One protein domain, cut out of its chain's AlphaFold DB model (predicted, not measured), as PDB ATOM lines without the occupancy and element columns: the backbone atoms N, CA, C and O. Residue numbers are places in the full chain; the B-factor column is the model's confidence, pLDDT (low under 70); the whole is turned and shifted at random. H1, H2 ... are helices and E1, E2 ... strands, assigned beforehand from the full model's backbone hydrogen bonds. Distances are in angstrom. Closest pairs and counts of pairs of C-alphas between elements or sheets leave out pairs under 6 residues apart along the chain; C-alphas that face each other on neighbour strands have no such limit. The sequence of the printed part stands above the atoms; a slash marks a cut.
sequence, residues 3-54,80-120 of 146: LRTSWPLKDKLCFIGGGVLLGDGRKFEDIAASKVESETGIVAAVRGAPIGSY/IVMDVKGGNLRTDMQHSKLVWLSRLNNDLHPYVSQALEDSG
ATOM      1  N   LEU A   3     -30.105  11.091  31.229       57.47
ATOM      2  CA  LEU A   3     -29.363  10.009  30.586       57.47
ATOM      3  C   LEU A   3     -30.164   8.708  30.713       57.47
ATOM      4  O   LEU A   3     -30.499   8.276  31.822       57.47
ATOM      5  N   ARG A   4     -30.469   8.056  29.589       64.31
ATOM      6  CA  ARG A   4     -31.138   6.749  29.612       64.31
ATOM      7  C   ARG A   4     -30.098   5.642  29.751       64.31
ATOM      8  O   ARG A   4     -29.076   5.635  29.078       64.31
ATOM      9  N   THR A   5     -30.377   4.683  30.633       53.47
ATOM     10  CA  THR A   5     -29.511   3.508  30.844       53.47
ATOM     11  C   THR A   5     -30.061   2.222  30.251       53.47
ATOM     12  O   THR A   5     -29.378   1.203  30.272       53.47
ATOM     13  N   SER A   6     -31.283   2.251  29.724       58.03
ATOM     14  CA  SER A   6     -31.894   1.124  29.031       58.03
ATOM     15  C   SER A   6     -31.742   1.279  27.521       58.03
ATOM     16  O   SER A   6     -31.964   2.359  26.968       58.03
ATOM     17  N   TRP A   7     -31.406   0.174  26.853       49.91
ATOM     18  CA  TRP A   7     -31.517   0.053  25.400       49.91
ATOM     19  C   TRP A   7     -32.948   0.412  24.976       49.91
ATOM     20  O   TRP A   7     -33.877   0.050  25.707       49.91
ATOM     21  N   PRO A   8     -33.169   1.119  23.855       59.84
ATOM     22  CA  PRO A   8     -32.241   1.540  22.784       59.84
ATOM     23  C   PRO A   8     -31.649   2.947  22.941       59.84
ATOM     24  O   PRO A   8     -30.850   3.381  22.121       59.84
ATOM     25  N   LEU A   9     -32.025   3.671  23.993       68.25
ATOM     26  CA  LEU A   9     -31.596   5.054  24.224       68.25
ATOM     27  C   LEU A   9     -30.343   5.138  25.111       68.25
ATOM     28  O   LEU A   9     -30.026   6.205  25.635       68.25
ATOM     29  N   LYS A  10     -29.658   4.008  25.315       69.12
ATOM     30  CA  LYS A  10     -28.513   3.894  26.218       69.12
ATOM     31  C   LYS A  10     -27.438   4.923  25.848       69.12
ATOM     32  O   LYS A  10     -27.115   5.085  24.675       69.12
ATOM     33  N   ASP A  11     -26.918   5.616  26.857       71.94
ATOM     34  CA  ASP A  11     -25.838   6.607  26.742       71.94
ATOM     35  C   ASP A  11     -26.190   7.835  25.876       71.94
ATOM     36  O   ASP A  11     -25.321   8.638  25.539       71.94
ATOM     37  N   LYS A  12     -27.476   8.030  25.549       75.06
ATOM     38  CA  LYS A  12     -27.985   9.240  24.895       75.06
ATOM     39  C   LYS A  12     -28.757  10.111  25.874       75.06
ATOM     40  O   LYS A  12     -29.448   9.630  26.779       75.06
ATOM     41  N   LEU A  13     -28.656  11.421  25.662       76.19
ATOM     42  CA  LEU A  13     -29.479  12.392  26.367       76.19
ATOM     43  C   LEU A  13     -30.869  12.438  25.733       76.19
ATOM     44  O   LEU A  13     -31.026  12.674  24.530       76.19
ATOM     45  N   CYS A  14     -31.882  12.219  26.568       79.75
ATOM     46  CA  CYS A  14     -33.285  12.238  26.179       79.75
ATOM     47  C   CYS A  14     -34.097  13.187  27.064       79.75
ATOM     48  O   CYS A  14     -33.676  13.605  28.152       79.75
ATOM     49  N   PHE A  15     -35.304  13.516  26.603       85.25
ATOM     50  CA  PHE A  15     -36.270  14.205  27.448       85.25
ATOM     51  C   PHE A  15     -36.642  13.346  28.665       85.25
ATOM     52  O   PHE A  15     -36.693  12.111  28.603       85.25
ATOM     53  N   ILE A  16     -36.907  14.038  29.773       83.12
ATOM     54  CA  ILE A  16     -37.559  13.441  30.938       83.12
ATOM     55  C   ILE A  16     -38.939  12.975  30.477       83.12
ATOM     56  O   ILE A  16     -39.621  13.691  29.745       83.12
ATOM     57  N   GLY A  17     -39.324  11.759  30.847       78.56
ATOM     58  CA  GLY A  17     -40.572  11.188  30.361       78.56
ATOM     59  C   GLY A  17     -40.771   9.741  30.776       78.56
ATOM     60  O   GLY A  17     -39.844   9.069  31.238       78.56
ATOM     61  N   GLY A  18     -41.995   9.262  30.597       76.31
ATOM     62  CA  GLY A  18     -42.415   7.906  30.918       76.31
ATOM     63  C   GLY A  18     -43.474   7.416  29.942       76.31
ATOM     64  O   GLY A  18     -44.005   8.195  29.152       76.31
ATOM     65  N   GLY A  19     -43.759   6.117  30.002       78.69
ATOM     66  CA  GLY A  19     -44.854   5.528  29.242       78.69
ATOM     67  C   GLY A  19     -46.205   6.006  29.765       78.69
ATOM     68  O   GLY A  19     -46.387   6.188  30.969       78.69
ATOM     69  N   VAL A  20     -47.147   6.182  28.848       78.38
ATOM     70  CA  VAL A  20     -48.560   6.378  29.173       78.38
ATOM     71  C   VAL A  20     -49.199   4.999  29.238       78.38
ATOM     72  O   VAL A  20     -49.125   4.240  28.271       78.38
ATOM     73  N   LEU A  21     -49.802   4.658  30.374       76.50
ATOM     74  CA  LEU A  21     -50.511   3.392  30.515       76.50
ATOM     75  C   LEU A  21     -51.920   3.523  29.935       76.50
ATOM     76  O   LEU A  21     -52.644   4.483  30.210       76.50
ATOM     77  N   LEU A  22     -52.324   2.537  29.135       71.75
ATOM     78  CA  LEU A  22     -53.702   2.432  28.671       71.75
ATOM     79  C   LEU A  22     -54.637   2.316  29.884       71.75
ATOM     80  O   LEU A  22     -54.437   1.460  30.741       71.75
ATOM     81  N   GLY A  23     -55.650   3.181  29.946       75.81
ATOM     82  CA  GLY A  23     -56.627   3.204  31.039       75.81
ATOM     83  C   GLY A  23     -56.272   4.098  32.233       75.81
ATOM     84  O   GLY A  23     -57.056   4.145  33.173       75.81
ATOM     85  N   ASP A  24     -55.160   4.846  32.195       76.12
ATOM     86  CA  ASP A  24     -54.772   5.785  33.269       76.12
ATOM     87  C   ASP A  24     -55.835   6.891  33.496       76.12
ATOM     88  O   ASP A  24     -55.961   7.447  34.582       76.12
ATOM     89  N   GLY A  25     -56.655   7.214  32.486       77.19
ATOM     90  CA  GLY A  25     -57.775   8.167  32.589       77.19
ATOM     91  C   GLY A  25     -57.362   9.634  32.782       77.19
ATOM     92  O   GLY A  25     -58.156  10.538  32.527       77.19
ATOM     93  N   ARG A  26     -56.112   9.882  33.181       82.81
ATOM     94  CA  ARG A  26     -55.477  11.198  33.245       82.81
ATOM     95  C   ARG A  26     -55.149  11.723  31.852       82.81
ATOM     96  O   ARG A  26     -54.884  10.958  30.923       82.81
ATOM     97  N   LYS A  27     -55.124  13.049  31.722       84.25
ATOM     98  CA  LYS A  27     -54.645  13.700  30.505       84.25
ATOM     99  C   LYS A  27     -53.135  13.515  30.379       84.25
ATOM    100  O   LYS A  27     -52.422  13.397  31.377       84.25
ATOM    101  N   PHE A  28     -52.645  13.498  29.146       81.06
ATOM    102  CA  PHE A  28     -51.227  13.293  28.858       81.06
ATOM    103  C   PHE A  28     -50.338  14.349  29.536       81.06
ATOM    104  O   PHE A  28     -49.263  14.041  30.046       81.06
ATOM    105  N   GLU A  29     -50.831  15.581  29.604       84.75
ATOM    106  CA  GLU A  29     -50.206  16.725  30.255       84.75
ATOM    107  C   GLU A  29     -49.977  16.488  31.752       84.75
ATOM    108  O   GLU A  29     -48.887  16.761  32.261       84.75
ATOM    109  N   ASP A  30     -50.971  15.918  32.438       86.38
ATOM    110  CA  ASP A  30     -50.909  15.628  33.874       86.38
ATOM    111  C   ASP A  30     -49.908  14.503  34.159       86.38
ATOM    112  O   ASP A  30     -49.140  14.560  35.124       86.38
ATOM    113  N   ILE A  31     -49.874  13.488  33.289       87.31
ATOM    114  CA  ILE A  31     -48.904  12.390  33.363       87.31
ATOM    115  C   ILE A  31     -47.488  12.941  33.193       87.31
ATOM    116  O   ILE A  31     -46.597  12.613  33.978       87.31
ATOM    117  N   ALA A  32     -47.275  13.800  32.198       86.56
ATOM    118  CA  ALA A  32     -45.973  14.378  31.922       86.56
ATOM    119  C   ALA A  32     -45.497  15.288  33.072       86.56
ATOM    120  O   ALA A  32     -44.349  15.164  33.501       86.56
ATOM    121  N   ALA A  33     -46.371  16.136  33.629       88.56
ATOM    122  CA  ALA A  33     -46.038  16.997  34.767       88.56
ATOM    123  C   ALA A  33     -45.696  16.175  36.023       88.56
ATOM    124  O   ALA A  33     -44.649  16.383  36.637       88.56
ATOM    125  N   SER A  34     -46.515  15.167  36.342       87.44
ATOM    126  CA  SER A  34     -46.264  14.234  37.450       87.44
ATOM    127  C   SER A  34     -44.951  13.464  37.267       87.44
ATOM    128  O   SER A  34     -44.216  13.204  38.225       87.44
ATOM    129  N   LYS A  35     -44.601  13.127  36.021       86.19
ATOM    130  CA  LYS A  35     -43.344  12.452  35.708       86.19
ATOM    131  C   LYS A  35     -42.133  13.358  35.922       86.19
ATOM    132  O   LYS A  35     -41.148  12.905  36.497       86.19
ATOM    133  N   VAL A  36     -42.215  14.624  35.513       86.88
ATOM    134  CA  VAL A  36     -41.165  15.614  35.787       86.88
ATOM    135  C   VAL A  36     -40.977  15.792  37.290       86.88
ATOM    136  O   VAL A  36     -39.847  15.711  37.764       86.88
ATOM    137  N   GLU A  37     -42.054  15.956  38.053       87.88
ATOM    138  CA  GLU A  37     -41.962  16.136  39.505       87.88
ATOM    139  C   GLU A  37     -41.383  14.901  40.206       87.88
ATOM    140  O   GLU A  37     -40.475  15.028  41.025       87.88
ATOM    141  N   SER A  38     -41.845  13.701  39.852       85.12
ATOM    142  CA  SER A  38     -41.350  12.460  40.465       85.12
ATOM    143  C   SER A  38     -39.888  12.163  40.131       85.12
ATOM    144  O   SER A  38     -39.166  11.698  41.007       85.12
ATOM    145  N   GLU A  39     -39.441  12.449  38.903       80.44
ATOM    146  CA  GLU A  39     -38.054  12.206  38.490       80.44
ATOM    147  C   GLU A  39     -37.101  13.346  38.834       80.44
ATOM    148  O   GLU A  39     -35.902  13.136  38.762       80.44
ATOM    149  N   THR A  40     -37.569  14.555  39.149       81.75
ATOM    150  CA  THR A  40     -36.656  15.700  39.336       81.75
ATOM    151  C   THR A  40     -36.906  16.513  40.594       81.75
ATOM    152  O   THR A  40     -36.040  17.289  40.980       81.75
ATOM    153  N   GLY A  41     -38.069  16.386  41.232       84.50
ATOM    154  CA  GLY A  41     -38.527  17.295  42.286       84.50
ATOM    155  C   GLY A  41     -38.933  18.689  41.794       84.50
ATOM    156  O   GLY A  41     -39.235  19.550  42.621       84.50
ATOM    157  N   ILE A  42     -38.940  18.928  40.478       87.56
ATOM    158  CA  ILE A  42     -39.388  20.184  39.873       87.56
ATOM    159  C   ILE A  42     -40.891  20.115  39.625       87.56
ATOM    160  O   ILE A  42     -41.378  19.229  38.925       87.56
ATOM    161  N   VAL A  43     -41.612  21.107  40.136       90.12
ATOM    162  CA  VAL A  43     -43.023  21.311  39.817       90.12
ATOM    163  C   VAL A  43     -43.092  22.122  38.530       90.12
ATOM    164  O   VAL A  43     -42.611  23.259  38.466       90.12
ATOM    165  N   ALA A  44     -43.690  21.539  37.497       90.31
ATOM    166  CA  ALA A  44     -43.804  22.146  36.181       90.31
ATOM    167  C   ALA A  44     -45.255  22.113  35.691       90.31
ATOM    168  O   ALA A  44     -46.019  21.216  36.038       90.31
ATOM    169  N   ALA A  45     -45.625  23.098  34.876       89.38
ATOM    170  CA  ALA A  45     -46.921  23.137  34.211       89.38
ATOM    171  C   ALA A  45     -46.727  23.102  32.699       89.38
ATOM    172  O   ALA A  45     -45.809  23.731  32.168       89.38
ATOM    173  N   VAL A  46     -47.612  22.391  32.005       87.75
ATOM    174  CA  VAL A  46     -47.586  22.314  30.546       87.75
ATOM    175  C   VAL A  46     -47.821  23.686  29.924       87.75
ATOM    176  O   VAL A  46     -48.735  24.418  30.304       87.75
ATOM    177  N   ARG A  47     -46.987  24.013  28.936       88.38
ATOM    178  CA  ARG A  47     -47.095  25.207  28.110       88.38
ATOM    179  C   ARG A  47     -47.535  24.813  26.703       88.38
ATOM    180  O   ARG A  47     -46.721  24.426  25.869       88.38
ATOM    181  N   GLY A  48     -48.823  25.002  26.436       84.44
ATOM    182  CA  GLY A  48     -49.405  24.788  25.112       84.44
ATOM    183  C   GLY A  48     -49.547  23.312  24.735       84.44
ATOM    184  O   GLY A  48     -49.561  22.433  25.591       84.44
ATOM    185  N   ALA A  49     -49.705  23.063  23.436       85.44
ATOM    186  CA  ALA A  49     -49.845  21.722  22.881       85.44
ATOM    187  C   ALA A  49     -48.475  21.021  22.742       85.44
ATOM    188  O   ALA A  49     -47.438  21.693  22.763       85.44
ATOM    189  N   PRO A  50     -48.445  19.686  22.561       86.94
ATOM    190  CA  PRO A  50     -47.224  18.979  22.191       86.94
ATOM    191  C   PRO A  50     -46.566  19.598  20.952       86.94
ATOM    192  O   PRO A  50     -47.251  20.017  20.020       86.94
ATOM    193  N   ILE A  51     -45.233  19.607  20.928       87.81
ATOM    194  CA  ILE A  51     -44.438  20.138  19.808       87.81
ATOM    195  C   ILE A  51     -44.717  19.347  18.519       87.81
ATOM    196  O   ILE A  51     -44.720  19.900  17.424       87.81
ATOM    197  N   GLY A  52     -44.968  18.046  18.660       87.00
ATOM    198  CA  GLY A  52     -45.261  17.128  17.568       87.00
ATOM    199  C   GLY A  52     -45.344  15.686  18.060       87.00
ATOM    200  O   GLY A  52     -45.244  15.420  19.260       87.00
ATOM    201  N   SER A  53     -45.503  14.748  17.124       88.38
ATOM    202  CA  SER A  53     -45.435  13.309  17.390       88.38
ATOM    203  C   SER A  53     -44.264  12.675  16.653       88.38
ATOM    204  O   SER A  53     -44.151  12.822  15.435       88.38
ATOM    205  N   TYR A  54     -43.444  11.912  17.368       86.62
ATOM    206  CA  TYR A  54     -42.259  11.259  16.824       86.62
ATOM    207  C   TYR A  54     -42.378   9.751  17.000       86.62
ATOM    208  O   TYR A  54     -42.557   9.256  18.108       86.62
ATOM    209  N   ILE A  80     -43.466  17.768  25.100       89.38
ATOM    210  CA  ILE A  80     -44.219  18.915  25.614       89.38
ATOM    211  C   ILE A  80     -43.253  19.924  26.231       89.38
ATOM    212  O   ILE A  80     -42.321  19.553  26.946       89.38
ATOM    213  N   VAL A  81     -43.506  21.208  25.981       89.81
ATOM    214  CA  VAL A  81     -42.819  22.314  26.652       89.81
ATOM    215  C   VAL A  81     -43.473  22.549  28.005       89.81
ATOM    216  O   VAL A  81     -44.698  22.596  28.103       89.81
ATOM    217  N   MET A  82     -42.673  22.725  29.052       90.19
ATOM    218  CA  MET A  82     -43.190  23.007  30.387       90.19
ATOM    219  C   MET A  82     -42.521  24.229  30.999       90.19
ATOM    220  O   MET A  82     -41.313  24.417  30.861       90.19
ATOM    221  N   ASP A  83     -43.313  25.020  31.717       90.25
ATOM    222  CA  ASP A  83     -42.827  26.122  32.537       90.25
ATOM    223  C   ASP A  83     -42.593  25.630  33.966       90.25
ATOM    224  O   ASP A  83     -43.491  25.064  34.597       90.25
ATOM    225  N   VAL A  84     -41.404  25.898  34.505       89.62
ATOM    226  CA  VAL A  84     -41.096  25.635  35.914       89.62
ATOM    227  C   VAL A  84     -41.935  26.565  36.790       89.62
ATOM    228  O   VAL A  84     -41.903  27.783  36.623       89.62
ATOM    229  N   LYS A  85     -42.695  25.988  37.723       91.81
ATOM    230  CA  LYS A  85     -43.506  26.726  38.702       91.81
ATOM    231  C   LYS A  85     -42.873  26.741  40.089       91.81
ATOM    232  O   LYS A  85     -43.160  27.642  40.869       91.81
ATOM    233  N   GLY A  86     -42.002  25.781  40.383       89.38
ATOM    234  CA  GLY A  86     -41.271  25.709  41.641       89.38
ATOM    235  C   GLY A  86     -40.602  24.355  41.834       89.38
ATOM    236  O   GLY A  86     -40.394  23.605  40.880       89.38
ATOM    237  N   GLY A  87     -40.294  24.032  43.087       83.25
ATOM    238  CA  GLY A  87     -39.572  22.815  43.447       83.25
ATOM    239  C   GLY A  87     -38.056  22.977  43.366       83.25
ATOM    240  O   GLY A  87     -37.538  23.972  42.862       83.25
ATOM    241  N   ASN A  88     -37.352  21.984  43.899       79.31
ATOM    242  CA  ASN A  88     -35.896  21.934  43.912       79.31
ATOM    243  C   ASN A  88     -35.449  20.677  43.180       79.31
ATOM    244  O   ASN A  88     -35.988  19.595  43.427       79.31
ATOM    245  N   LEU A  89     -34.443  20.825  42.318       77.19
ATOM    246  CA  LEU A  89     -33.843  19.688  41.639       77.19
ATOM    247  C   LEU A  89     -33.288  18.710  42.679       77.19
ATOM    248  O   LEU A  89     -32.372  19.042  43.431       77.19
ATOM    249  N   ARG A  90     -33.827  17.493  42.697       75.38
ATOM    250  CA  ARG A  90     -33.300  16.389  43.494       75.38
ATOM    251  C   ARG A  90     -32.068  15.841  42.787       75.38
ATOM    252  O   ARG A  90     -32.148  15.374  41.657       75.38
ATOM    253  N   THR A  91     -30.924  15.925  43.453       66.31
ATOM    254  CA  THR A  91     -29.623  15.450  42.953       66.31
ATOM    255  C   THR A  91     -29.112  14.238  43.730       66.31
ATOM    256  O   THR A  91     -27.916  13.957  43.732       66.31
ATOM    257  N   ASP A  92     -30.004  13.512  44.411       67.25
ATOM    258  CA  ASP A  92     -29.624  12.289  45.115       67.25
ATOM    259  C   ASP A  92     -29.135  11.195  44.140       67.25
ATOM    260  O   ASP A  92     -29.274  11.289  42.917       67.25
ATOM    261  N   MET A  93     -28.545  10.126  44.685       54.91
ATOM    262  CA  MET A  93     -27.952   9.054  43.878       54.91
ATOM    263  C   MET A  93     -28.949   8.374  42.921       54.91
ATOM    264  O   MET A  93     -28.514   7.838  41.902       54.91
ATOM    265  N   GLN A  94     -30.260   8.424  43.189       58.28
ATOM    266  CA  GLN A  94     -31.287   7.869  42.300       58.28
ATOM    267  C   GLN A  94     -31.597   8.800  41.116       58.28
ATOM    268  O   GLN A  94     -31.938   8.324  40.033       58.28
ATOM    269  N   HIS A  95     -31.389  10.107  41.287       56.69
ATOM    270  CA  HIS A  95     -31.616  11.156  40.287       56.69
ATOM    271  C   HIS A  95     -30.323  11.647  39.603       56.69
ATOM    272  O   HIS A  95     -30.349  12.548  38.764       56.69
ATOM    273  N   SER A  96     -29.184  11.009  39.898       51.06
ATOM    274  CA  SER A  96     -27.824  11.338  39.422       51.06
ATOM    275  C   SER A  96     -27.618  11.305  37.895       51.06
ATOM    276  O   SER A  96     -26.543  11.634  37.402       51.06
ATOM    277  N   LYS A  97     -28.649  10.938  37.128       67.25
ATOM    278  CA  LYS A  97     -28.655  10.907  35.656       67.25
ATOM    279  C   LYS A  97     -29.293  12.145  35.021       67.25
ATOM    280  O   LYS A  97     -29.445  12.187  33.799       67.25
ATOM    281  N   LEU A  98     -29.701  13.131  35.820       70.06
ATOM    282  CA  LEU A  98     -30.248  14.388  35.323       70.06
ATOM    283  C   LEU A  98     -29.139  15.385  35.013       70.06
ATOM    284  O   LEU A  98     -28.255  15.633  35.829       70.06
ATOM    285  N   VAL A  99     -29.239  16.016  33.847       70.19
ATOM    286  CA  VAL A  99     -28.323  17.080  33.437       70.19
ATOM    287  C   VAL A  99     -29.127  18.325  33.079       70.19
ATOM    288  O   VAL A  99     -30.055  18.279  32.255       70.19
ATOM    289  N   TRP A 100     -28.759  19.442  33.711       73.88
ATOM    290  CA  TRP A 100     -29.128  20.778  33.255       73.88
ATOM    291  C   TRP A 100     -28.196  21.174  32.122       73.88
ATOM    292  O   TRP A 100     -26.985  21.271  32.304       73.88
ATOM    293  N   LEU A 101     -28.768  21.393  30.944       71.56
ATOM    294  CA  LEU A 101     -28.011  21.813  29.778       71.56
ATOM    295  C   LEU A 101     -28.218  23.307  29.563       71.56
ATOM    296  O   LEU A 101     -29.316  23.750  29.244       71.56
ATOM    297  N   SER A 102     -27.144  24.075  29.736       66.44
ATOM    298  CA  SER A 102     -27.080  25.486  29.334       66.44
ATOM    299  C   SER A 102     -26.807  25.643  27.836       66.44
ATOM    300  O   SER A 102     -27.065  26.699  27.263       66.44
ATOM    301  N   ARG A 103     -26.285  24.588  27.195       66.38
ATOM    302  CA  ARG A 103     -26.055  24.478  25.753       66.38
ATOM    303  C   ARG A 103     -26.370  23.063  25.291       66.38
ATOM    304  O   ARG A 103     -26.154  22.102  26.027       66.38
ATOM    305  N   LEU A 104     -26.870  22.954  24.069       71.44
ATOM    306  CA  LEU A 104     -27.195  21.683  23.435       71.44
ATOM    307  C   LEU A 104     -25.933  21.163  22.738       71.44
ATOM    308  O   LEU A 104     -25.282  21.906  22.005       71.44
ATOM    309  N   ASN A 105     -25.547  19.923  23.026       68.50
ATOM    310  CA  ASN A 105     -24.349  19.282  22.479       68.50
ATOM    311  C   ASN A 105     -24.726  18.134  21.523       68.50
ATOM    312  O   ASN A 105     -25.902  17.856  21.295       68.50
ATOM    313  N   ASN A 106     -23.721  17.468  20.951       65.44
ATOM    314  CA  ASN A 106     -23.918  16.431  19.931       65.44
ATOM    315  C   ASN A 106     -24.386  15.071  20.494       65.44
ATOM    316  O   ASN A 106     -24.598  14.141  19.719       65.44
ATOM    317  N   ASP A 107     -24.596  14.950  21.810       75.38
ATOM    318  CA  ASP A 107     -24.979  13.685  22.462       75.38
ATOM    319  C   ASP A 107     -26.501  13.488  22.571       75.38
ATOM    320  O   ASP A 107     -26.991  12.543  23.204       75.38
ATOM    321  N   LEU A 108     -27.274  14.377  21.943       78.31
ATOM    322  CA  LEU A 108     -28.722  14.263  21.858       78.31
ATOM    323  C   LEU A 108     -29.121  13.105  20.945       78.31
ATOM    324  O   LEU A 108     -28.563  12.902  19.865       78.31
ATOM    325  N   HIS A 109     -30.151  12.367  21.349       79.75
ATOM    326  CA  HIS A 109     -30.778  11.418  20.439       79.75
ATOM    327  C   HIS A 109     -31.408  12.165  19.235       79.75
ATOM    328  O   HIS A 109     -32.016  13.214  19.449       79.75
ATOM    329  N   PRO A 110     -31.355  11.645  17.988       81.56
ATOM    330  CA  PRO A 110     -31.861  12.345  16.798       81.56
ATOM    331  C   PRO A 110     -33.274  12.937  16.918       81.56
ATOM    332  O   PRO A 110     -33.491  14.089  16.542       81.56
ATOM    333  N   TYR A 111     -34.227  12.198  17.504       84.12
ATOM    334  CA  TYR A 111     -35.590  12.707  17.725       84.12
ATOM    335  C   TYR A 111     -35.626  13.948  18.631       84.12
ATOM    336  O   TYR A 111     -36.482  14.805  18.455       84.12
ATOM    337  N   VAL A 112     -34.713  14.048  19.602       85.06
ATOM    338  CA  VAL A 112     -34.623  15.188  20.522       85.06
ATOM    339  C   VAL A 112     -34.161  16.411  19.749       85.06
ATOM    340  O   VAL A 112     -34.782  17.461  19.853       85.06
ATOM    341  N   SER A 113     -33.124  16.261  18.922       84.12
ATOM    342  CA  SER A 113     -32.645  17.334  18.048       84.12
ATOM    343  C   SER A 113     -33.753  17.832  17.121       84.12
ATOM    344  O   SER A 113     -33.967  19.037  17.028       84.12
ATOM    345  N   GLN A 114     -34.501  16.918  16.495       84.69
ATOM    346  CA  GLN A 114     -35.621  17.284  15.627       84.69
ATOM    347  C   GLN A 114     -36.739  17.995  16.403       84.69
ATOM    348  O   GLN A 114     -37.180  19.061  15.992       84.69
ATOM    349  N   ALA A 115     -37.146  17.466  17.560       87.00
ATOM    350  CA  ALA A 115     -38.171  18.084  18.395       87.00
ATOM    351  C   ALA A 115     -37.784  19.485  18.879       87.00
ATOM    352  O   ALA A 115     -38.618  20.385  18.928       87.00
ATOM    353  N   LEU A 116     -36.515  19.699  19.222       85.62
ATOM    354  CA  LEU A 116     -36.035  21.016  19.624       85.62
ATOM    355  C   LEU A 116     -36.062  22.016  18.463       85.62
ATOM    356  O   LEU A 116     -36.403  23.178  18.680       85.62
ATOM    357  N   GLU A 117     -35.762  21.582  17.240       84.06
ATOM    358  CA  GLU A 117     -35.895  22.431  16.055       84.06
ATOM    359  C   GLU A 117     -37.352  22.761  15.732       84.06
ATOM    360  O   GLU A 117     -37.668  23.928  15.504       84.06
ATOM    361  N   ASP A 118     -38.234  21.761  15.758       85.88
ATOM    362  CA  ASP A 118     -39.662  21.935  15.473       85.88
ATOM    363  C   ASP A 118     -40.343  22.835  16.517       85.88
ATOM    364  O   ASP A 118     -41.301  23.538  16.207       85.88
ATOM    365  N   SER A 119     -39.817  22.870  17.748       83.69
ATOM    366  CA  SER A 119     -40.361  23.699  18.828       83.69
ATOM    367  C   SER A 119     -40.239  25.204  18.585       83.69
ATOM    368  O   SER A 119     -40.936  25.984  19.233       83.69
ATOM    369  N   GLY A 120     -39.302  25.637  17.732       80.56
ATOM    370  CA  GLY A 120     -38.980  27.054  17.551       80.56
ATOM    371  C   GLY A 120     -38.449  27.759  18.810       80.56
ATOM    372  O   GLY A 120     -38.233  28.967  18.773       80.56
TER     373      GLY A 120
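AT A GLANCE: This is residues 3 to 54 and 80 to 120 of the 146 residues of an uncharacterized protein of Candidatus Micrarchaeota archaeon (UniProt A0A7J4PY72). Little regular structure is present: helix H1 packs on a small antiparallel sheet of E1 and E2, mostly on E1, while helix H2 sits away from them and long unnamed stretches make much of the rest. Residues 3 to 27 pass through the middle, and residues 22 to 27 stick out. The 93 printed residues include H1, E1, E2 and H2 in that order, 33 residues in a mixed class; the whole is compact, with a radius of gyration of the C-alphas of 13.6 A and spans of 35 by 32 by 26 A.

IN THESE COORDINATES: H1, residues 28 to 40, begins at C-alpha 28 (-51.227, 13.293, 28.858) and is 18.1 A long. E1 is residues 42 to 46, 12.6 A, and E2 residues 82 to 87, 13.6 A. H2, residues 110 to 118, is 12.4 A long and ends at C-alpha 118 (-39.662, 21.935, 15.473).

HOW THE PARTS SIT: E1 and E2 are antiparallel at 151 degrees; N 43 and O 86 are within hydrogen-bond range at 2.9 A. The closest C-alphas of H1 and E1, Glu 37 and Val 43, are 5.3 A apart. H2 is apart from H1 and E1. In H1 and H2 every O i to N i+4 pair is within hydrogen-bond range.

THE WHOLE: Residues 55 to 79 are not printed, with 11.8 A between C-alphas 54 and 80. The link E2 to H2 is long. Nineteen residues, among them 3 to 10 and 91 to 97, have pLDDT under 70.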